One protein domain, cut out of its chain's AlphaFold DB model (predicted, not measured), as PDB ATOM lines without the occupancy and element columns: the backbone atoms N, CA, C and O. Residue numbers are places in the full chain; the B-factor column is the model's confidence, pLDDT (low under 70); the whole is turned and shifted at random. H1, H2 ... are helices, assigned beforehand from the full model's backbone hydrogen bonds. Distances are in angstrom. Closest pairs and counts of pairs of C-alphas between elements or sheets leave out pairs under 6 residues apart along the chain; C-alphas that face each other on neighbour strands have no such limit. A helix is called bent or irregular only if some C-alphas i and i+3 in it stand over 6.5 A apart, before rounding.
ATOM      1  N   THR A   4      44.259 -26.991 -32.271       88.19
ATOM      2  CA  THR A   4      43.407 -25.846 -32.609       88.19
ATOM      3  C   THR A   4      41.977 -26.008 -32.096       88.19
ATOM      4  O   THR A   4      41.462 -25.099 -31.457       88.19
ATOM      5  N   THR A   5      41.357 -27.178 -32.276       87.12
ATOM      6  CA  THR A   5      40.002 -27.462 -31.777       87.12
ATOM      7  C   THR A   5      39.933 -27.419 -30.249       87.12
ATOM      8  O   THR A   5      38.979 -26.877 -29.696       87.12
ATOM      9  N   VAL A   6      40.956 -27.941 -29.559       87.19
ATOM     10  CA  VAL A   6      41.052 -27.878 -28.088       87.19
ATOM     11  C   VAL A   6      41.141 -26.424 -27.620       87.19
ATOM     12  O   VAL A   6      40.388 -26.020 -26.737       87.19
ATOM     13  N   VAL A   7      42.008 -25.619 -28.242       87.62
ATOM     14  CA  VAL A   7      42.179 -24.196 -27.906       87.62
ATOM     15  C   VAL A   7      40.885 -23.414 -28.142       87.62
ATOM     16  O   VAL A   7      40.468 -22.658 -27.267       87.62
ATOM     17  N   THR A   8      40.203 -23.626 -29.271       88.44
ATOM     18  CA  THR A   8      38.927 -22.954 -29.565       88.44
ATOM     19  C   THR A   8      37.852 -23.291 -28.532       88.44
ATOM     20  O   THR A   8      37.149 -22.391 -28.078       88.44
ATOM     21  N   LEU A   9      37.743 -24.557 -28.116       88.12
ATOM     22  CA  LEU A   9      36.780 -24.971 -27.090       88.12
ATOM     23  C   LEU A   9      37.083 -24.337 -25.729       88.12
ATOM     24  O   LEU A   9      36.161 -23.865 -25.065       88.12
ATOM     25  N   VAL A  10      38.357 -24.273 -25.333       88.88
ATOM     26  CA  VAL A  10      38.776 -23.640 -24.072       88.88
ATOM     27  C   VAL A  10      38.485 -22.139 -24.080       88.88
ATOM     28  O   VAL A  10      37.944 -21.622 -23.105       88.88
ATOM     29  N   VAL A  11      38.778 -21.439 -25.180       90.12
ATOM     30  CA  VAL A  11      38.486 -20.001 -25.315       90.12
ATOM     31  C   VAL A  11      36.980 -19.741 -25.299       90.12
ATOM     32  O   VAL A  11      36.526 -18.836 -24.602       90.12
ATOM     33  N   ALA A  12      36.193 -20.554 -26.011       90.25
ATOM     34  CA  ALA A  12      34.740 -20.430 -26.019       90.25
ATOM     35  C   ALA A  12      34.150 -20.641 -24.615       90.25
ATOM     36  O   ALA A  12      33.379 -19.807 -24.142       90.25
ATOM     37  N   LEU A  13      34.555 -21.708 -23.914       92.25
ATOM     38  CA  LEU A  13      34.137 -21.973 -22.533       92.25
ATOM     39  C   LEU A  13      34.556 -20.849 -21.580       92.25
ATOM     40  O   LEU A  13      33.742 -20.397 -20.778       92.25
ATOM     41  N   GLY A  14      35.791 -20.353 -21.699       90.19
ATOM     42  CA  GLY A  14      36.279 -19.220 -20.911       90.19
ATOM     43  C   GLY A  14      35.452 -17.952 -21.130       90.19
ATOM     44  O   GLY A  14      35.105 -17.272 -20.163       90.19
ATOM     45  N   GLY A  15      35.064 -17.674 -22.378       91.94
ATOM     46  CA  GLY A  15      34.185 -16.558 -22.726       91.94
ATOM     47  C   GLY A  15      32.800 -16.669 -22.087       91.94
ATOM     48  O   GLY A  15      32.319 -15.702 -21.499       91.94
ATOM     49  N   TRP A  16      32.183 -17.855 -22.125       91.25
ATOM     50  CA  TRP A  16      30.884 -18.099 -21.487       91.25
ATOM     51  C   TRP A  16      30.940 -17.976 -19.967       91.25
ATOM     52  O   TRP A  16      30.055 -17.357 -19.375       91.25
ATOM     53  N   VAL A  17      31.989 -18.513 -19.337       91.81
ATOM     54  CA  VAL A  17      32.196 -18.364 -17.892       91.81
ATOM     55  C   VAL A  17      32.307 -16.884 -17.543       91.81
ATOM     56  O   VAL A  17      31.543 -16.419 -16.708       91.81
ATOM     57  N   LEU A  18      33.168 -16.127 -18.230       91.00
ATOM     58  CA  LEU A  18      33.370 -14.699 -17.975       91.00
ATOM     59  C   LEU A  18      32.099 -13.866 -18.215       91.00
ATOM     60  O   LEU A  18      31.782 -12.971 -17.426       91.00
ATOM     61  N   ALA A  19      31.328 -14.175 -19.259       89.44
ATOM     62  CA  ALA A  19      30.041 -13.531 -19.519       89.44
ATOM     63  C   ALA A  19      29.021 -13.823 -18.403       89.44
ATOM     64  O   ALA A  19      28.310 -12.919 -17.953       89.44
ATOM     65  N   ALA A  20      28.980 -15.058 -17.899       87.31
ATOM     66  CA  ALA A  20      28.111 -15.432 -16.788       87.31
ATOM     67  C   ALA A  20      28.511 -14.716 -15.486       87.31
ATOM     68  O   ALA A  20      27.646 -14.153 -14.809       87.31
ATOM     69  N   THR A  21      29.807 -14.663 -15.151       86.38
ATOM     70  CA  THR A  21      30.282 -13.969 -13.940       86.38
ATOM     71  C   THR A  21      30.015 -12.473 -14.001       86.38
ATOM     72  O   THR A  21      29.520 -11.905 -13.030       86.38
ATOM     73  N   THR A  22      30.308 -11.826 -15.131       88.31
ATOM     74  CA  THR A  22      30.074 -10.381 -15.292       88.31
ATOM     75  C   THR A  22      28.587 -10.048 -15.201       88.31
ATOM     76  O   THR A  22      28.217  -9.157 -14.438       88.31
ATOM     77  N   THR A  23      27.719 -10.821 -15.861       86.31
ATOM     78  CA  THR A  23      26.257 -10.653 -15.776       86.31
ATOM     79  C   THR A  23      25.753 -10.790 -14.339       86.31
ATOM     80  O   THR A  23      24.958  -9.968 -13.875       86.31
ATOM     81  N   TRP A  24      26.244 -11.788 -13.599       80.50
ATOM     82  CA  TRP A  24      25.874 -11.996 -12.199       80.50
ATOM     83  C   TRP A  24      26.327 -10.840 -11.292       80.50
ATOM     84  O   TRP A  24      25.540 -10.347 -10.478       80.50
ATOM     85  N   LEU A  25      27.559 -10.354 -11.469       79.44
ATOM     86  CA  LEU A  25      28.090  -9.206 -10.727       79.44
ATOM     87  C   LEU A  25      27.310  -7.919 -11.030       79.44
ATOM     88  O   LEU A  25      26.938  -7.192 -10.107       79.44
ATOM     89  N   THR A  26      26.999  -7.651 -12.301       81.06
ATOM     90  CA  THR A  26      26.192  -6.488 -12.699       81.06
ATOM     91  C   THR A  26      24.779  -6.563 -12.129       81.06
ATOM     92  O   THR A  26      24.252  -5.550 -11.665       81.06
ATOM     93  N   TYR A  27      24.163  -7.748 -12.112       76.25
ATOM     94  CA  TYR A  27      22.837  -7.936 -11.525       76.25
ATOM     95  C   TYR A  27      22.831  -7.654 -10.014       76.25
ATOM     96  O   TYR A  27      21.948  -6.950  -9.519       76.25
ATOM     97  N   GLN A  28      23.846  -8.132  -9.283       73.88
ATOM     98  CA  GLN A  28      24.010  -7.824  -7.858       73.88
ATOM     99  C   GLN A  28      24.211  -6.324  -7.622       73.88
ATOM    100  O   GLN A  28      23.515  -5.743  -6.794       73.88
ATOM    101  N   SER A  29      25.099  -5.680  -8.384       70.56
ATOM    102  CA  SER A  29      25.372  -4.244  -8.253       70.56
ATOM    103  C   SER A  29      24.126  -3.390  -8.513       70.56
ATOM    104  O   SER A  29      23.793  -2.536  -7.692       70.56
ATOM    105  N   LYS A  30      23.363  -3.682  -9.577       73.62
ATOM    106  CA  LYS A  30      22.092  -2.993  -9.864       73.62
ATOM    107  C   LYS A  30      21.045  -3.222  -8.775       73.62
ATOM    108  O   LYS A  30      20.303  -2.306  -8.430       73.62
ATOM    109  N   SER A  31      20.976  -4.430  -8.211       69.81
ATOM    110  CA  SER A  31      20.083  -4.721  -7.082       69.81
ATOM    111  C   SER A  31      20.447  -3.899  -5.842       69.81
ATOM    112  O   SER A  31      19.538  -3.462  -5.137       69.81
ATOM    113  N   GLU A  32      21.735  -3.688  -5.569       71.50
ATOM    114  CA  GLU A  32      22.183  -2.855  -4.450       71.50
ATOM    115  C   GLU A  32      21.914  -1.369  -4.699       71.50
ATOM    116  O   GLU A  32      21.402  -0.694  -3.807       71.50
ATOM    117  N   GLU A  33      22.168  -0.866  -5.908       75.69
ATOM    118  CA  GLU A  33      21.861   0.523  -6.269       75.69
ATOM    119  C   GLU A  33      20.362   0.827  -6.119       75.69
ATOM    120  O   GLU A  33      19.979   1.804  -5.472       75.69
ATOM    121  N   ASN A  34      19.501  -0.053  -6.643       68.81
ATOM    122  CA  ASN A  34      18.051   0.073  -6.503       68.81
ATOM    123  C   ASN A  34      17.611   0.050  -5.034       68.81
ATOM    124  O   ASN A  34      16.698   0.780  -4.654       68.81
ATOM    125  N   TYR A  35      18.275  -0.750  -4.194       72.25
ATOM    126  CA  TYR A  35      18.017  -0.769  -2.758       72.25
ATOM    127  C   TYR A  35      18.393   0.557  -2.085       72.25
ATOM    128  O   TYR A  35      17.592   1.095  -1.324       72.25
ATOM    129  N   PHE A  36      19.564   1.128  -2.380       74.94
ATOM    130  CA  PHE A  36      19.957   2.420  -1.806       74.94
ATOM    131  C   PHE A  36      19.048   3.561  -2.271       74.94
ATOM    132  O   PHE A  36      18.664   4.402  -1.462       74.94
ATOM    133  N   ARG A  37      18.616   3.544  -3.536       72.62
ATOM    134  CA  ARG A  37      17.609   4.483  -4.048       72.62
ATOM    135  C   ARG A  37      16.253   4.309  -3.351       72.62
ATOM    136  O   ARG A  37      15.564   5.289  -3.089       72.62
ATOM    137  N   ALA A  38      15.893   3.082  -2.980       67.88
ATOM    138  CA  ALA A  38      14.676   2.803  -2.222       67.88
ATOM    139  C   ALA A  38      14.719   3.306  -0.770       67.88
ATOM    140  O   ALA A  38      13.667   3.642  -0.222       67.88
ATOM    141  N   LEU A  39      15.903   3.418  -0.154       72.31
ATOM    142  CA  LEU A  39      16.037   4.057   1.163       72.31
ATOM    143  C   LEU A  39      15.639   5.537   1.104       72.31
ATOM    144  O   LEU A  39      14.987   6.023   2.025       72.31
ATOM    145  N   ASP A  40      15.954   6.227   0.005       73.62
ATOM    146  CA  ASP A  40      15.531   7.614  -0.207       73.62
ATOM    147  C   ASP A  40      14.003   7.718  -0.359       73.62
ATOM    148  O   ASP A  40      13.357   8.592   0.221       73.62
ATOM    149  N   TRP A  41      13.373   6.752  -1.036       73.19
ATOM    150  CA  TRP A  41      11.914   6.708  -1.189       73.19
ATOM    151  C   TRP A  41      11.152   6.543   0.129       73.19
ATOM    152  O   TRP A  41      10.039   7.056   0.252       73.19
ATOM    153  N   MET A  42      11.748   5.902   1.134       71.56
ATOM    154  CA  MET A  42      11.149   5.775   2.469       71.56
ATOM    155  C   MET A  42      11.015   7.117   3.204       71.56
ATOM    156  O   MET A  42      10.165   7.244   4.089       71.56
ATOM    157  N   SER A  43      11.819   8.121   2.839       68.06
ATOM    158  CA  SER A  43      11.721   9.481   3.384       68.06
ATOM    159  C   SER A  43      10.627  10.327   2.714       68.06
ATOM    160  O   SER A  43      10.204  11.343   3.260       68.06
ATOM    161  N   GLY A  44      10.146   9.904   1.541       67.44
ATOM    162  CA  GLY A  44       9.160  10.635   0.756       67.44
ATOM    163  C   GLY A  44       7.717  10.485   1.249       67.44
ATOM    164  O   GLY A  44       7.417   9.794   2.222       67.44
ATOM    165  N   GLY A  45       6.793  11.122   0.522       72.38
ATOM    166  CA  GLY A  45       5.357  10.938   0.728       72.38
ATOM    167  C   GLY A  45       4.901   9.492   0.495       72.38
ATOM    168  O   GLY A  45       5.636   8.653  -0.029       72.38
ATOM    169  N   THR A  46       3.652   9.214   0.844       73.94
ATOM    170  CA  THR A  46       3.008   7.894   0.834       73.94
ATOM    171  C   THR A  46       3.364   6.964  -0.324       73.94
ATOM    172  O   THR A  46       3.699   5.797  -0.111       73.94
ATOM    173  N   GLN A  47       3.290   7.454  -1.565       72.12
ATOM    174  CA  GLN A  47       3.528   6.624  -2.749       72.12
ATOM    175  C   GLN A  47       4.978   6.132  -2.824       72.12
ATOM    176  O   GLN A  47       5.225   4.973  -3.160       72.12
ATOM    177  N   LYS A  48       5.938   6.985  -2.448       81.88
ATOM    178  CA  LYS A  48       7.359   6.626  -2.399       81.88
ATOM    179  C   LYS A  48       7.620   5.608  -1.285       81.88
ATOM    180  O   LYS A  48       8.306   4.616  -1.521       81.88
ATOM    181  N   ARG A  49       6.984   5.775  -0.117       85.62
ATOM    182  CA  ARG A  49       7.081   4.818   0.997       85.62
ATOM    183  C   ARG A  49       6.609   3.421   0.596       85.62
ATOM    184  O   ARG A  49       7.309   2.450   0.858       85.62
ATOM    185  N   ASN A  50       5.471   3.315  -0.091       87.69
ATOM    186  CA  ASN A  50       4.942   2.030  -0.558       87.69
ATOM    187  C   ASN A  50       5.939   1.276  -1.463       87.69
ATOM    188  O   ASN A  50       6.152   0.072  -1.290       87.69
ATOM    189  N   LEU A  51       6.583   1.990  -2.395       86.19
ATOM    190  CA  LEU A  51       7.608   1.423  -3.274       86.19
ATOM    191  C   LEU A  51       8.862   1.011  -2.490       86.19
ATOM    192  O   LEU A  51       9.377  -0.087  -2.690       86.19
ATOM    193  N   GLY A  52       9.317   1.859  -1.563       88.38
ATOM    194  CA  GLY A  52      10.442   1.556  -0.676       88.38
ATOM    195  C   GLY A  52      10.220   0.272   0.126       88.38
ATOM    196  O   GLY A  52      11.089  -0.601   0.149       88.38
ATOM    197  N   ILE A  53       9.024   0.103   0.702       91.44
ATOM    198  CA  ILE A  53       8.651  -1.110   1.444       91.44
ATOM    199  C   ILE A  53       8.695  -2.340   0.531       91.44
ATOM    200  O   ILE A  53       9.282  -3.345   0.921       91.44
ATOM    201  N   ALA A  54       8.158  -2.267  -0.693       91.06
ATOM    202  CA  ALA A  54       8.174  -3.401  -1.626       91.06
ATOM    203  C   ALA A  54       9.604  -3.865  -1.972       91.06
ATOM    204  O   ALA A  54       9.883  -5.065  -2.027       91.06
ATOM    205  N   VAL A  55      10.539  -2.926  -2.151       89.25
ATOM    206  CA  VAL A  55      11.955  -3.249  -2.399       89.25
ATOM    207  C   VAL A  55      12.603  -3.905  -1.175       89.25
ATOM    208  O   VAL A  55      13.346  -4.885  -1.316       89.25
ATOM    209  N   ILE A  56      12.313  -3.389   0.025       91.50
ATOM    210  CA  ILE A  56      12.806  -3.950   1.289       91.50
ATOM    211  C   ILE A  56      12.269  -5.371   1.492       91.50
ATOM    212  O   ILE A  56      13.051  -6.260   1.824       91.50
ATOM    213  N   GLU A  57      10.980  -5.609   1.241       92.56
ATOM    214  CA  GLU A  57      10.342  -6.928   1.338       92.56
ATOM    215  C   GLU A  57      11.007  -7.952   0.414       92.56
ATOM    216  O   GLU A  57      11.458  -9.000   0.883       92.56
ATOM    217  N   GLY A  58      11.165  -7.630  -0.875       90.12
ATOM    218  CA  GLY A  58      11.804  -8.536  -1.838       90.12
ATOM    219  C   GLY A  58      13.252  -8.883  -1.470       90.12
ATOM    220  O   GLY A  58      13.747  -9.976  -1.761       90.12
ATOM    221  N   SER A  59      13.930  -7.981  -0.760       88.88
ATOM    222  CA  SER A  59      15.327  -8.141  -0.351       88.88
ATOM    223  C   SER A  59      15.502  -8.596   1.105       88.88
ATOM    224  O   SER A  59      16.638  -8.792   1.551       88.88
ATOM    225  N   TRP A  60      14.412  -8.815   1.852       90.81
ATOM    226  CA  TRP A  60      14.446  -9.031   3.305       90.81
ATOM    227  C   TRP A  60      15.183 -10.308   3.723       90.81
ATOM    228  O   TRP A  60      15.737 -10.404   4.820       90.81
ATOM    229  N   HIS A  61      15.261 -11.305   2.842       87.88
ATOM    230  CA  HIS A  61      16.008 -12.540   3.086       87.88
ATOM    231  C   HIS A  61      17.530 -12.301   3.224       87.88
ATOM    232  O   HIS A  61      18.220 -13.079   3.896       87.88
ATOM    233  N   LYS A  62      18.068 -11.189   2.701       87.06
ATOM    234  CA  LYS A  62      19.495 -10.836   2.786       87.06
ATOM    235  C   LYS A  62      19.836 -10.215   4.151       87.06
ATOM    236  O   LYS A  62      19.281  -9.193   4.549       87.06
ATOM    237  N   ARG A  63      20.813 -10.782   4.880       85.44
ATOM    238  CA  ARG A  63      21.220 -10.299   6.226       85.44
ATOM    239  C   ARG A  63      21.660  -8.834   6.236       85.44
ATOM    240  O   ARG A  63      21.242  -8.096   7.123       85.44
ATOM    241  N   ARG A  64      22.474  -8.426   5.257       85.56
ATOM    242  CA  ARG A  64      22.952  -7.039   5.101       85.56
ATOM    243  C   ARG A  64      21.787  -6.055   4.984       85.56
ATOM    244  O   ARG A  64      21.791  -5.026   5.646       85.56
ATOM    245  N   ILE A  65      20.779  -6.416   4.193       86.88
ATOM    246  CA  ILE A  65      19.591  -5.595   3.961       86.88
ATOM    247  C   ILE A  65      18.794  -5.422   5.248       86.88
ATOM    248  O   ILE A  65      18.553  -4.290   5.649       86.88
ATOM    249  N   ARG A  66      18.494  -6.511   5.968       89.31
ATOM    250  CA  ARG A  66      17.818  -6.417   7.275       89.31
ATOM    251  C   ARG A  66      18.550  -5.503   8.248       89.31
ATOM    252  O   ARG A  66      17.907  -4.697   8.911       89.31
ATOM    253  N   ARG A  67      19.881  -5.609   8.311       87.75
ATOM    254  CA  ARG A  67      20.713  -4.797   9.207       87.75
ATOM    255  C   ARG A  67      20.567  -3.297   8.934       87.75
ATOM    256  O   ARG A  67      20.482  -2.506   9.863       87.75
ATOM    257  N   ILE A  68      20.529  -2.912   7.662       87.56
ATOM    258  CA  ILE A  68      20.420  -1.505   7.250       87.56
ATOM    259  C   ILE A  68      18.964  -1.019   7.335       87.56
ATOM    260  O   ILE A  68      18.705   0.100   7.765       87.56
ATOM    261  N   SER A  69      18.008  -1.863   6.947       90.69
ATOM    262  CA  SER A  69      16.588  -1.510   6.887       90.69
ATOM    263  C   SER A  69      15.916  -1.467   8.259       90.69
ATOM    264  O   SER A  69      14.984  -0.694   8.436       90.69
ATOM    265  N   THR A  70      16.353  -2.266   9.242       91.75
ATOM    266  CA  THR A  70      15.676  -2.345  10.555       91.75
ATOM    267  C   THR A  70      15.581  -0.978  11.253       91.75
ATOM    268  O   THR A  70      14.466  -0.592  11.601       91.75
ATOM    269  N   PRO A  71      16.672  -0.198  11.410       91.06
ATOM    270  CA  PRO A  71      16.589   1.162  11.950       91.06
ATOM    271  C   PRO A  71      15.603   2.061  11.194       91.06
ATOM    272  O   PRO A  71      14.806   2.764  11.813       91.06
ATOM    273  N   LEU A  72      15.632   2.009   9.858       91.50
ATOM    274  CA  LEU A  72      14.781   2.824   8.992       91.50
ATOM    275  C   LEU A  72      13.297   2.477   9.152       91.50
ATOM    276  O   LEU A  72      12.459   3.373   9.264       91.50
ATOM    277  N   LEU A  73      12.977   1.181   9.183       93.88
ATOM    278  CA  LEU A  73      11.621   0.688   9.400       93.88
ATOM    279  C   LEU A  73      11.123   1.076  10.793       93.88
ATOM    280  O   LEU A  73      10.019   1.600  10.896       93.88
ATOM    281  N   CYS A  74      11.934   0.907  11.845       94.44
ATOM    282  CA  CYS A  74      11.561   1.336  13.195       94.44
ATOM    283  C   CYS A  74      11.228   2.833  13.236       94.44
ATOM    284  O   CYS A  74      10.160   3.203  13.715       94.44
ATOM    285  N   SER A  75      12.089   3.694  12.688       93.06
ATOM    286  CA  SER A  75      11.839   5.142  12.647       93.06
ATOM    287  C   SER A  75      10.586   5.500  11.842       93.06
ATOM    288  O   SER A  75       9.792   6.333  12.274       93.06
ATOM    289  N   SER A  76      10.372   4.842  10.698       93.12
ATOM    290  CA  SER A  76       9.191   5.060   9.852       93.12
ATOM    291  C   SER A  76       7.902   4.651  10.562       93.12
ATOM    292  O   SER A  76       6.917   5.381  10.534       93.12
ATOM    293  N   VAL A  77       7.915   3.506  11.242       95.69
ATOM    294  CA  VAL A  77       6.791   3.029  12.048       95.69
ATOM    295  C   VAL A  77       6.497   3.992  13.196       95.69
ATOM    296  O   VAL A  77       5.345   4.374  13.369       95.69
ATOM    297  N   ILE A  78       7.513   4.431  13.945       95.94
ATOM    298  CA  ILE A  78       7.342   5.397  15.043       95.94
ATOM    299  C   ILE A  78       6.691   6.686  14.526       95.94
ATOM    300  O   ILE A  78       5.744   7.187  15.131       95.94
ATOM    301  N   TYR A  79       7.149   7.199  13.381       93.50
ATOM    302  CA  TYR A  79       6.540   8.365  12.744       93.50
ATOM    303  C   TYR A  79       5.065   8.124  12.398       93.50
ATOM    304  O   TYR A  79       4.214   8.943  12.748       93.50
ATOM    305  N   LEU A  80       4.740   6.995  11.760       93.75
ATOM    306  CA  LEU A  80       3.358   6.671  11.402       93.75
ATOM    307  C   LEU A  80       2.456   6.520  12.632       93.75
ATOM    308  O   LEU A  80       1.325   7.000  12.619       93.75
ATOM    309  N   LEU A  81       2.959   5.908  13.704       95.06
ATOM    310  CA  LEU A  81       2.203   5.703  14.938       95.06
ATOM    311  C   LEU A  81       1.941   7.007  15.690       95.06
ATOM    312  O   LEU A  81       0.836   7.177  16.209       95.06
ATOM    313  N   LEU A  82       2.933   7.904  15.751       94.69
ATOM    314  CA  LEU A  82       2.908   9.038  16.681       94.69
ATOM    315  C   LEU A  82       2.726  10.414  16.032       94.69
ATOM    316  O   LEU A  82       2.265  11.343  16.691       94.69
ATOM    317  N   ARG A  83       3.142  10.592  14.774       90.31
ATOM    318  CA  ARG A  83       3.319  11.922  14.158       90.31
ATOM    319  C   ARG A  83       2.626  12.106  12.812       90.31
ATOM    320  O   ARG A  83       2.474  13.248  12.390       90.31
ATOM    321  N   SER A  84       2.238  11.030  12.128       87.31
ATOM    322  CA  SER A  84       1.560  11.136  10.830       87.31
ATOM    323  C   SER A  84       0.272  11.958  10.930       87.31
ATOM    324  O   SER A  84      -0.563  11.707  11.793       87.31
ATOM    325  N   SER A  85       0.098  12.913  10.017       84.06
ATOM    326  CA  SER A  85      -1.136  13.691   9.863       84.06
ATOM    327  C   SER A  85      -2.174  13.002   8.966       84.06
ATOM    328  O   SER A  85      -3.272  13.521   8.778       84.06
ATOM    329  N   GLN A  86      -1.856  11.826   8.417       79.31
ATOM    330  CA  GLN A  86      -2.692  11.081   7.469       79.31
ATOM    331  C   GLN A  86      -3.646  10.107   8.185       79.31
ATOM    332  O   GLN A  86      -3.749   8.945   7.808       79.31
ATOM    333  N   HIS A  87      -4.287  10.581   9.255       76.62
ATOM    334  CA  HIS A  87      -5.020   9.826  10.281       76.62
ATOM    335  C   HIS A  87      -5.757   8.562   9.788       76.62
ATOM    336  O   HIS A  87      -5.482   7.479  10.294       76.62
ATOM    337  N   ASP A  88      -6.651   8.659   8.805       80.12
ATOM    338  CA  ASP A  88      -7.498   7.558   8.316       80.12
ATOM    339  C   ASP A  88      -7.050   6.975   6.961       80.12
ATOM    340  O   ASP A  88      -7.771   6.205   6.319       80.12
ATOM    341  N   ALA A  89      -5.834   7.298   6.518       87.81
ATOM    342  CA  ALA A  89      -5.317   6.863   5.233       87.81
ATOM    343  C   ALA A  89      -5.087   5.341   5.197       87.81
ATOM    344  O   ALA A  89      -4.041   4.832   5.608       87.81
ATOM    345  N   ALA A  90      -6.047   4.601   4.635       89.25
ATOM    346  CA  ALA A  90      -6.022   3.136   4.558       89.25
ATOM    347  C   ALA A  90      -4.728   2.569   3.942       89.25
ATOM    348  O   ALA A  90      -4.225   1.523   4.354       89.25
ATOM    349  N   HIS A  91      -4.150   3.279   2.973       89.56
ATOM    350  CA  HIS A  91      -2.894   2.895   2.334       89.56
ATOM    351  C   HIS A  91      -1.676   3.056   3.263       89.56
ATOM    352  O   HIS A  91      -0.760   2.236   3.206       89.56
ATOM    353  N   GLU A  92      -1.667   4.046   4.160       91.94
ATOM    354  CA  GLU A  92      -0.612   4.185   5.170       91.94
ATOM    355  C   GLU A  92      -0.769   3.158   6.288       91.94
ATOM    356  O   GLU A  92       0.224   2.606   6.761       91.94
ATOM    357  N   LEU A  93      -2.007   2.816   6.662       93.94
ATOM    358  CA  LEU A  93      -2.257   1.701   7.576       93.94
ATOM    359  C   LEU A  93      -1.733   0.378   6.992       93.94
ATOM    360  O   LEU A  93      -1.118  -0.417   7.704       93.94
ATOM    361  N   ASN A  94      -1.915   0.153   5.688       94.25
ATOM    362  CA  ASN A  94      -1.340  -1.005   5.003       94.25
ATOM    363  C   ASN A  94       0.201  -0.981   5.012       94.25
ATOM    364  O   ASN A  94       0.834  -1.990   5.326       94.25
ATOM    365  N   ASN A  95       0.816   0.173   4.732       94.12
ATOM    366  CA  ASN A  95       2.270   0.344   4.825       94.12
ATOM    367  C   ASN A  95       2.784   0.025   6.235       94.12
ATOM    368  O   ASN A  95       3.747  -0.726   6.391       94.12
ATOM    369  N   LEU A  96       2.120   0.550   7.266       95.69
ATOM    370  CA  LEU A  96       2.442   0.286   8.664       95.69
ATOM    371  C   LEU A  96       2.396  -1.215   8.976       95.69
ATOM    372  O   LEU A  96       3.359  -1.752   9.522       95.69
ATOM    373  N   ARG A  97       1.317  -1.906   8.585       96.38
ATOM    374  CA  ARG A  97       1.157  -3.355   8.795       96.38
ATOM    375  C   ARG A  97       2.288  -4.160   8.165       96.38
ATOM    376  O   ARG A  97       2.847  -5.036   8.821       96.38
ATOM    377  N   ARG A  98       2.668  -3.831   6.929       96.19
ATOM    378  CA  ARG A  98       3.782  -4.470   6.212       96.19
ATOM    379  C   ARG A  98       5.119  -4.267   6.918       96.19
ATOM    380  O   ARG A  98       5.846  -5.228   7.159       96.19
ATOM    381  N   MET A  99       5.421  -3.036   7.338       95.69
ATOM    382  CA  MET A  99       6.646  -2.753   8.098       95.69
ATOM    383  C   MET A  99       6.669  -3.493   9.441       95.69
ATOM    384  O   MET A  99       7.692  -4.073   9.808       95.69
ATOM    385  N   MET A 100       5.540  -3.527  10.154       96.44
ATOM    386  CA  MET A 100       5.424  -4.262  11.413       96.44
ATOM    387  C   MET A 100       5.579  -5.766  11.220       96.44
ATOM    388  O   MET A 100       6.260  -6.398  12.020       96.44
ATOM    389  N   HIS A 101       5.031  -6.338  10.149       94.75
ATOM    390  CA  HIS A 101       5.231  -7.746   9.815       94.75
ATOM    391  C   HIS A 101       6.726  -8.088   9.691       94.75
ATOM    392  O   HIS A 101       7.207  -8.987  10.380       94.75
ATOM    393  N   LEU A 102       7.490  -7.294   8.931       93.50
ATOM    394  CA  LEU A 102       8.940  -7.478   8.782       93.50
ATOM    395  C   LEU A 102       9.697  -7.378  10.117       93.50
ATOM    396  O   LEU A 102      10.580  -8.193  10.409       93.50
ATOM    397  N   LEU A 103       9.366  -6.374  10.933       93.44
ATOM    398  CA  LEU A 103      10.036  -6.112  12.210       93.44
ATOM    399  C   LEU A 103       9.722  -7.178  13.261       93.44
ATOM    400  O   LEU A 103      10.610  -7.617  13.994       93.44
ATOM    401  N   VAL A 104       8.470  -7.623  13.329       91.62
ATOM    402  CA  VAL A 104       8.034  -8.616  14.308       91.62
ATOM    403  C   VAL A 104       8.595  -9.998  13.968       91.62
ATOM    404  O   VAL A 104       9.070 -10.694  14.863       91.62
ATOM    405  N   ASP A 105       8.630 -10.380  12.692       84.50
ATOM    406  CA  ASP A 105       9.165 -11.682  12.271       84.50
ATOM    407  C   ASP A 105      10.695 -11.765  12.430       84.50
ATOM    408  O   ASP A 105      11.272 -12.843  12.580       84.50
ATOM    409  N   THR A 106      11.370 -10.612  12.480       75.31
ATOM    410  CA  THR A 106      12.830 -10.506  12.657       75.31
ATOM    411  C   THR A 106      13.237 -10.218  14.107       75.31
ATOM    412  O   THR A 106      14.431 -10.166  14.427       75.31
ATOM    413  N   ALA A 107      12.263 -10.153  15.018       60.38
ATOM    414  CA  ALA A 107      12.470 -10.053  16.458       60.38
ATOM    415  C   ALA A 107      13.532 -11.014  17.049       60.38
ATOM    416  O   ALA A 107      14.212 -10.618  18.001       60.38
ATOM    417  N   PRO A 108      13.791 -12.223  16.505       58.25
ATOM    418  CA  PRO A 108      14.877 -13.070  16.999       58.25
ATOM    419  C   PRO A 108      16.273 -12.424  16.940       58.25
ATOM    420  O   PRO A 108      17.179 -12.893  17.623       58.25
ATOM    421  N   ARG A 109      16.482 -11.327  16.192       63.62
ATOM    422  CA  ARG A 109      17.787 -10.647  16.032       63.62
ATOM    423  C   ARG A 109      17.898  -9.282  16.735       63.62
ATOM    424  O   ARG A 109      18.795  -8.506  16.418       63.62
ATOM    425  N   ARG A 110      17.031  -9.001  17.718       64.75
ATOM    426  CA  ARG A 110      16.942  -7.711  18.440       64.75
ATOM    427  C   ARG A 110      18.257  -7.133  18.959       64.75
ATOM    428  O   ARG A 110      18.402  -5.921  18.897       64.75
ATOM    429  N   ARG A 111      19.214  -7.946  19.429       72.94
ATOM    430  CA  ARG A 111      20.445  -7.443  20.080       72.94
ATOM    431  C   ARG A 111      21.223  -6.428  19.237       72.94
ATOM    432  O   ARG A 111      21.779  -5.492  19.789       72.94
ATOM    433  N   GLU A 112      21.240  -6.594  17.916       80.38
ATOM    434  CA  GLU A 112      21.961  -5.694  17.006       80.38
ATOM    435  C   GLU A 112      21.276  -4.323  16.840       80.38
ATOM    436  O   GLU A 112      21.931  -3.330  16.542       80.38
ATOM    437  N   HIS A 113      19.962  -4.251  17.069       87.19
ATOM    438  CA  HIS A 113      19.142  -3.050  16.875       87.19
ATOM    439  C   HIS A 113      18.318  -2.708  18.118       87.19
ATOM    440  O   HIS A 113      17.244  -2.114  18.017       87.19
ATOM    441  N   ASP A 114      18.807  -3.100  19.292       87.94
ATOM    442  CA  ASP A 114      18.054  -3.070  20.545       87.94
ATOM    443  C   ASP A 114      17.559  -1.659  20.889       87.94
ATOM    444  O   ASP A 114      16.409  -1.474  21.279       87.94
ATOM    445  N   PHE A 115      18.388  -0.646  20.624       90.56
ATOM    446  CA  PHE A 115      18.015   0.761  20.757       90.56
ATOM    447  C   PHE A 115      16.754   1.122  19.947       90.56
ATOM    448  O   PHE A 115      15.823   1.724  20.479       90.56
ATOM    449  N   HIS A 116      16.682   0.702  18.679       91.88
ATOM    450  CA  HIS A 116      15.543   0.998  17.805       91.88
ATOM    451  C   HIS A 116      14.290   0.218  18.204       91.88
ATOM    452  O   HIS A 116      13.191   0.766  18.164       91.88
ATOM    453  N   TYR A 117      14.439  -1.043  18.619       92.81
ATOM    454  CA  TYR A 117      13.310  -1.837  19.110       92.81
ATOM    455  C   TYR A 117      12.758  -1.302  20.434       92.81
ATOM    456  O   TYR A 117      11.544  -1.284  20.607       92.81
ATOM    457  N   ARG A 118      13.610  -0.805  21.341       93.06
ATOM    458  CA  ARG A 118      13.162  -0.131  22.570       93.06
ATOM    459  C   ARG A 118      12.381   1.146  22.274       93.06
ATOM    460  O   ARG A 118      11.322   1.352  22.857       93.06
ATOM    461  N   ALA A 119      12.862   1.968  21.341       95.06
ATOM    462  CA  ALA A 119      12.135   3.159  20.903       95.06
ATOM    463  C   ALA A 119      10.775   2.801  20.276       95.06
ATOM    464  O   ALA A 119       9.772   3.447  20.569       95.06
ATOM    465  N   LEU A 120      10.727   1.737  19.468       96.00
ATOM    466  CA  LEU A 120       9.487   1.240  18.879       96.00
ATOM    467  C   LEU A 120       8.509   0.717  19.940       96.00
ATOM    468  O   LEU A 120       7.330   1.047  19.886       96.00
ATOM    469  N   LEU A 121       8.980  -0.059  20.918       95.25
ATOM    470  CA  LEU A 121       8.147  -0.532  22.027       95.25
ATOM    471  C   LEU A 121       7.542   0.637  22.809       95.25
ATOM    472  O   LEU A 121       6.337   0.640  23.033       95.25
ATOM    473  N   LYS A 122       8.342   1.667  23.114       96.69
ATOM    474  CA  LYS A 122       7.851   2.891  23.758       96.69
ATOM    475  C   LYS A 122       6.773   3.589  22.919       96.69
ATOM    476  O   LYS A 122       5.771   4.028  23.466       96.69
ATOM    477  N   ALA A 123       6.953   3.669  21.601       97.25
ATOM    478  CA  ALA A 123       5.947   4.254  20.717       97.25
ATOM    479  C   ALA A 123       4.645   3.434  20.678       97.25
ATOM    480  O   ALA A 123       3.563   4.003  20.591       97.25
ATOM    481  N   LEU A 124       4.731   2.103  20.758       97.00
ATOM    482  CA  LEU A 124       3.551   1.239  20.869       97.00
ATOM    483  C   LEU A 124       2.847   1.420  22.223       97.00
ATOM    484  O   LEU A 124       1.621   1.425  22.251       97.00
ATOM    485  N   ASP A 125       3.602   1.590  23.314       96.50
ATOM    486  CA  ASP A 125       3.061   1.907  24.645       96.50
ATOM    487  C   ASP A 125       2.321   3.252  24.649       96.50
ATOM    488  O   ASP A 125       1.196   3.340  25.126       96.50
ATOM    489  N   GLU A 126       2.915   4.285  24.056       96.38
ATOM    490  CA  GLU A 126       2.284   5.602  23.913       96.38
ATOM    491  C   GLU A 126       1.020   5.525  23.044       96.38
ATOM    492  O   GLU A 126       0.012   6.157  23.337       96.38
ATOM    493  N   LYS A 127       1.028   4.686  21.999       94.75
ATOM    494  CA  LYS A 127      -0.112   4.549  21.089       94.75
ATOM    495  C   LYS A 127      -1.335   3.873  21.715       94.75
ATOM    496  O   LYS A 127      -2.446   4.104  21.241       94.75
ATOM    497  N   VAL A 128      -1.152   3.014  22.720       94.50
ATOM    498  CA  VAL A 128      -2.276   2.358  23.416       94.50
ATOM    499  C   VAL A 128      -2.891   3.224  24.513       94.50
ATOM    500  O   VAL A 128      -3.932   2.841  25.048       94.50
ATOM    501  N   ASP A 129      -2.269   4.356  24.850       93.56
ATOM    502  CA  ASP A 129      -2.803   5.304  25.820       93.56
ATOM    503  C   ASP A 129      -4.156   5.867  25.324       93.56
ATOM    504  O   ASP A 129      -4.219   6.444  24.231       93.56
ATOM    505  N   PRO A 130      -5.254   5.717  26.096       89.88
ATOM    506  CA  PRO A 130      -6.568   6.249  25.740       89.88
ATOM    507  C   PRO A 130      -6.609   7.764  25.523       89.88
ATOM    508  O   PRO A 130      -7.546   8.245  24.880       89.88
ATOM    509  N   GLU A 131      -5.646   8.522  26.046       92.19
ATOM    510  CA  GLU A 131      -5.541   9.974  25.868       92.19
ATOM    511  C   GLU A 131      -4.759  10.362  24.606       92.19
ATOM    512  O   GLU A 131      -4.890  11.484  24.113       92.19
ATOM    513  N   PHE A 132      -3.997   9.438  24.016       92.12
ATOM    514  CA  PHE A 132      -3.198   9.727  22.834       92.12
ATOM    515  C   PHE A 132      -4.072   9.930  21.585       92.12
ATOM    516  O   PHE A 132      -5.012   9.178  21.307       92.12
ATOM    517  N   ARG A 133      -3.771  10.975  20.804       86.94
ATOM    518  CA  ARG A 133      -4.544  11.370  19.605       86.94
ATOM    519  C   ARG A 133      -3.695  11.557  18.342       86.94
ATOM    520  O   ARG A 133      -4.245  11.884  17.298       86.94
ATOM    521  N   GLY A 134      -2.378  11.371  18.420       90.50
ATOM    522  CA  GLY A 134      -1.475  11.588  17.286       90.50
ATOM    523  C   GLY A 134      -1.393  10.402  16.322       90.50
ATOM    524  O   GLY A 134      -1.745   9.276  16.672       90.50
ATOM    525  N   GLY A 135      -0.857  10.636  15.122       92.94
ATOM    526  CA  GLY A 135      -0.519   9.588  14.155       92.94
ATOM    527  C   GLY A 135      -1.713   8.905  13.482       92.94
ATOM    528  O   GLY A 135      -2.858   9.337  13.585       92.94
ATOM    529  N   LEU A 136      -1.438   7.793  12.795       92.69
ATOM    530  CA  LEU A 136      -2.462   6.991  12.118       92.69
ATOM    531  C   LEU A 136      -3.473   6.402  13.104       92.69
ATOM    532  O   LEU A 136      -3.105   5.955  14.192       92.69
ATOM    533  N   LEU A 137      -4.734   6.310  12.701       92.75
ATOM    534  CA  LEU A 137      -5.749   5.526  13.389       92.75
ATOM    535  C   LEU A 137      -5.446   4.042  13.162       92.75
ATOM    536  O   LEU A 137      -5.511   3.532  12.044       92.75
ATOM    537  N   VAL A 138      -5.072   3.354  14.237       93.44
ATOM    538  CA  VAL A 138      -4.711   1.934  14.220       93.44
ATOM    539  C   VAL A 138      -5.586   1.213  15.240       93.44
ATOM    540  O   VAL A 138      -5.706   1.709  16.363       93.44
ATOM    541  N   PRO A 139      -6.181   0.055  14.898       94.25
ATOM    542  CA  PRO A 139      -6.888  -0.763  15.874       94.25
ATOM    543  C   PRO A 139      -5.992  -1.084  17.074       94.25
ATOM    544  O   PRO A 139      -4.862  -1.542  16.911       94.25
ATOM    545  N   VAL A 140      -6.497  -0.862  18.290       93.62
ATOM    546  CA  VAL A 140      -5.726  -1.081  19.527       93.62
ATOM    547  C   VAL A 140      -5.248  -2.534  19.638       93.62
ATOM    548  O   VAL A 140      -4.145  -2.784  20.127       93.62
ATOM    549  N   ASP A 141      -6.029  -3.487  19.129       95.38
ATOM    550  CA  ASP A 141      -5.667  -4.906  19.119       95.38
ATOM    551  C   ASP A 141      -4.458  -5.204  18.220       95.38
ATOM    552  O   ASP A 141      -3.587  -5.979  18.622       95.38
ATOM    553  N   ASP A 142      -4.330  -4.528  17.067       95.94
ATOM    554  CA  ASP A 142      -3.147  -4.634  16.198       95.94
ATOM    555  C   ASP A 142      -1.896  -4.160  16.965       95.94
ATOM    556  O   ASP A 142      -0.879  -4.860  17.021       95.94
ATOM    557  N   VAL A 143      -1.989  -3.000  17.631       96.38
ATOM    558  CA  VAL A 143      -0.886  -2.402  18.407       96.38
ATOM    559  C   VAL A 143      -0.461  -3.315  19.559       96.38
ATOM    560  O   VAL A 143       0.730  -3.596  19.728       96.38
ATOM    561  N   ARG A 144      -1.426  -3.833  20.329       95.50
ATOM    562  CA  ARG A 144      -1.175  -4.774  21.433       95.50
ATOM    563  C   ARG A 144      -0.560  -6.078  20.935       95.50
ATOM    564  O   ARG A 144       0.398  -6.562  21.539       95.50
ATOM    565  N   GLY A 145      -1.064  -6.621  19.827       94.81
ATOM    566  CA  GLY A 145      -0.547  -7.840  19.210       94.81
ATOM    567  C   GLY A 145       0.910  -7.691  18.775       94.81
ATOM    568  O   GLY A 145       1.753  -8.534  19.095       94.81
ATOM    569  N   TRP A 146       1.245  -6.583  18.113       95.44
ATOM    570  CA  TRP A 146       2.626  -6.292  17.739       95.44
ATOM    571  C   TRP A 146       3.535  -6.110  18.943       95.44
ATOM    572  O   TRP A 146       4.610  -6.708  18.984       95.44
ATOM    573  N   ARG A 147       3.098  -5.329  19.934       94.69
ATOM    574  CA  ARG A 147       3.846  -5.114  21.171       94.69
ATOM    575  C   ARG A 147       4.136  -6.437  21.870       94.69
ATOM    576  O   ARG A 147       5.279  -6.676  22.236       94.69
ATOM    577  N   ALA A 148       3.142  -7.313  22.018       92.56
ATOM    578  CA  ALA A 148       3.317  -8.613  22.657       92.56
ATOM    579  C   ALA A 148       4.383  -9.451  21.937       92.56
ATOM    580  O   ALA A 148       5.323  -9.936  22.568       92.56
ATOM    581  N   ARG A 149       4.306  -9.555  20.604       91.00
ATOM    582  CA  ARG A 149       5.305 -10.283  19.804       91.00
ATOM    583  C   ARG A 149       6.692  -9.627  19.867       91.00
ATOM    584  O   ARG A 149       7.699 -10.331  19.915       91.00
ATOM    585  N   LEU A 150       6.763  -8.295  19.926       90.00
ATOM    586  CA  LEU A 150       8.000  -7.522  20.099       90.00
ATOM    587  C   LEU A 150       8.529  -7.477  21.537       90.00
ATOM    588  O   LEU A 150       9.669  -7.073  21.733       90.00
ATOM    589  N   ALA A 151       7.751  -7.885  22.533       86.75
ATOM    590  CA  ALA A 151       8.172  -7.938  23.930       86.75
ATOM    591  C   ALA A 151       8.610  -9.346  24.342       86.75
ATOM    592  O   ALA A 151       9.400  -9.480  25.273       86.75
ATOM    593  N   GLN A 152       8.159 -10.390  23.629       82.12
ATOM    594  CA  GLN A 152       8.551 -11.771  23.917       82.12
ATOM    595  C   GLN A 152      10.083 -11.887  24.008       82.12
ATOM    596  O   GLN A 152      10.772 -11.477  23.062       82.12
TER     597      GLN A 152
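AT A GLANCE: This is residues 4 to 152 of the 161 residues of an uncharacterized protein of Lentzea waywayandensis (UniProt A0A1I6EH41). A long helix, H1, forms an arm whose residues 4 to 30 stick out from a compact body, a bundle of five shorter helices, H2 to H6, that run up and down, each against the one before. The arm makes much of the length of a rod of 84 by 31 by 21 A. The printed part has 149 residues with six named helices, H1 to H6 in order, and no named strand: all helix, loose, with a radius of gyration of the C-alphas of 21.1 A.

HOW THE PARTS SIT: Start with H1, residues 4 to 41: residues 35 to 41 alone touch H2, residues 46 to 59, in a hairpin at a steep tilt of 39 degrees, closest at C-alphas 38 and 52, 4.7 A. H2 only just touches H3, residues 63 to 82, with 3 pairs of C-alphas within 8 A, closest at Ser 59 and Ile 65, 6.6 A. Next, H4, residues 90 to 105, touches H3, closest at C-alphas 77 and 96, 6.2 A, and H2, closest at C-alphas 50 and 95, 6.2 A. H5, residues 107 to 127, touches H3 at a shallow tilt of 6 degrees, the same way, closest at C-alphas 71 and 116, 5.9 A. H6, residues 140 to 151, forms a hairpin with H5, closest at C-alphas 124 and 143, 6.2 A. Every O i to N i+4 pair is within hydrogen-bond range in H2, H4 and H6; 33 of 34 are in H1, 14 of 16 in H3 and 12 of 17 in H5.

IN THESE COORDINATES: Find C-alpha 4 at (43.407, -25.846, -32.609); H1 runs 55.1 A to C-alpha 41 at (11.914, 6.708, -1.189). H3, 28.6 A long, is only just irregular, with C-alphas 68 and 71 6.6 A apart; H5 is irregular, with C-alphas 108 and 111 8.5 A apart. H6 ends at C-alpha 151, (8.172, -7.938, 23.930).

THE WHOLE: The C-alphas farthest apart, of Thr 4 and Glu 131, are 84.3 A apart. The printed part has no cut; the link from H5 to H6 is long. Look for pLDDT under 70 at residues 31, 34, 38, 43 to 44 and 107 to 110.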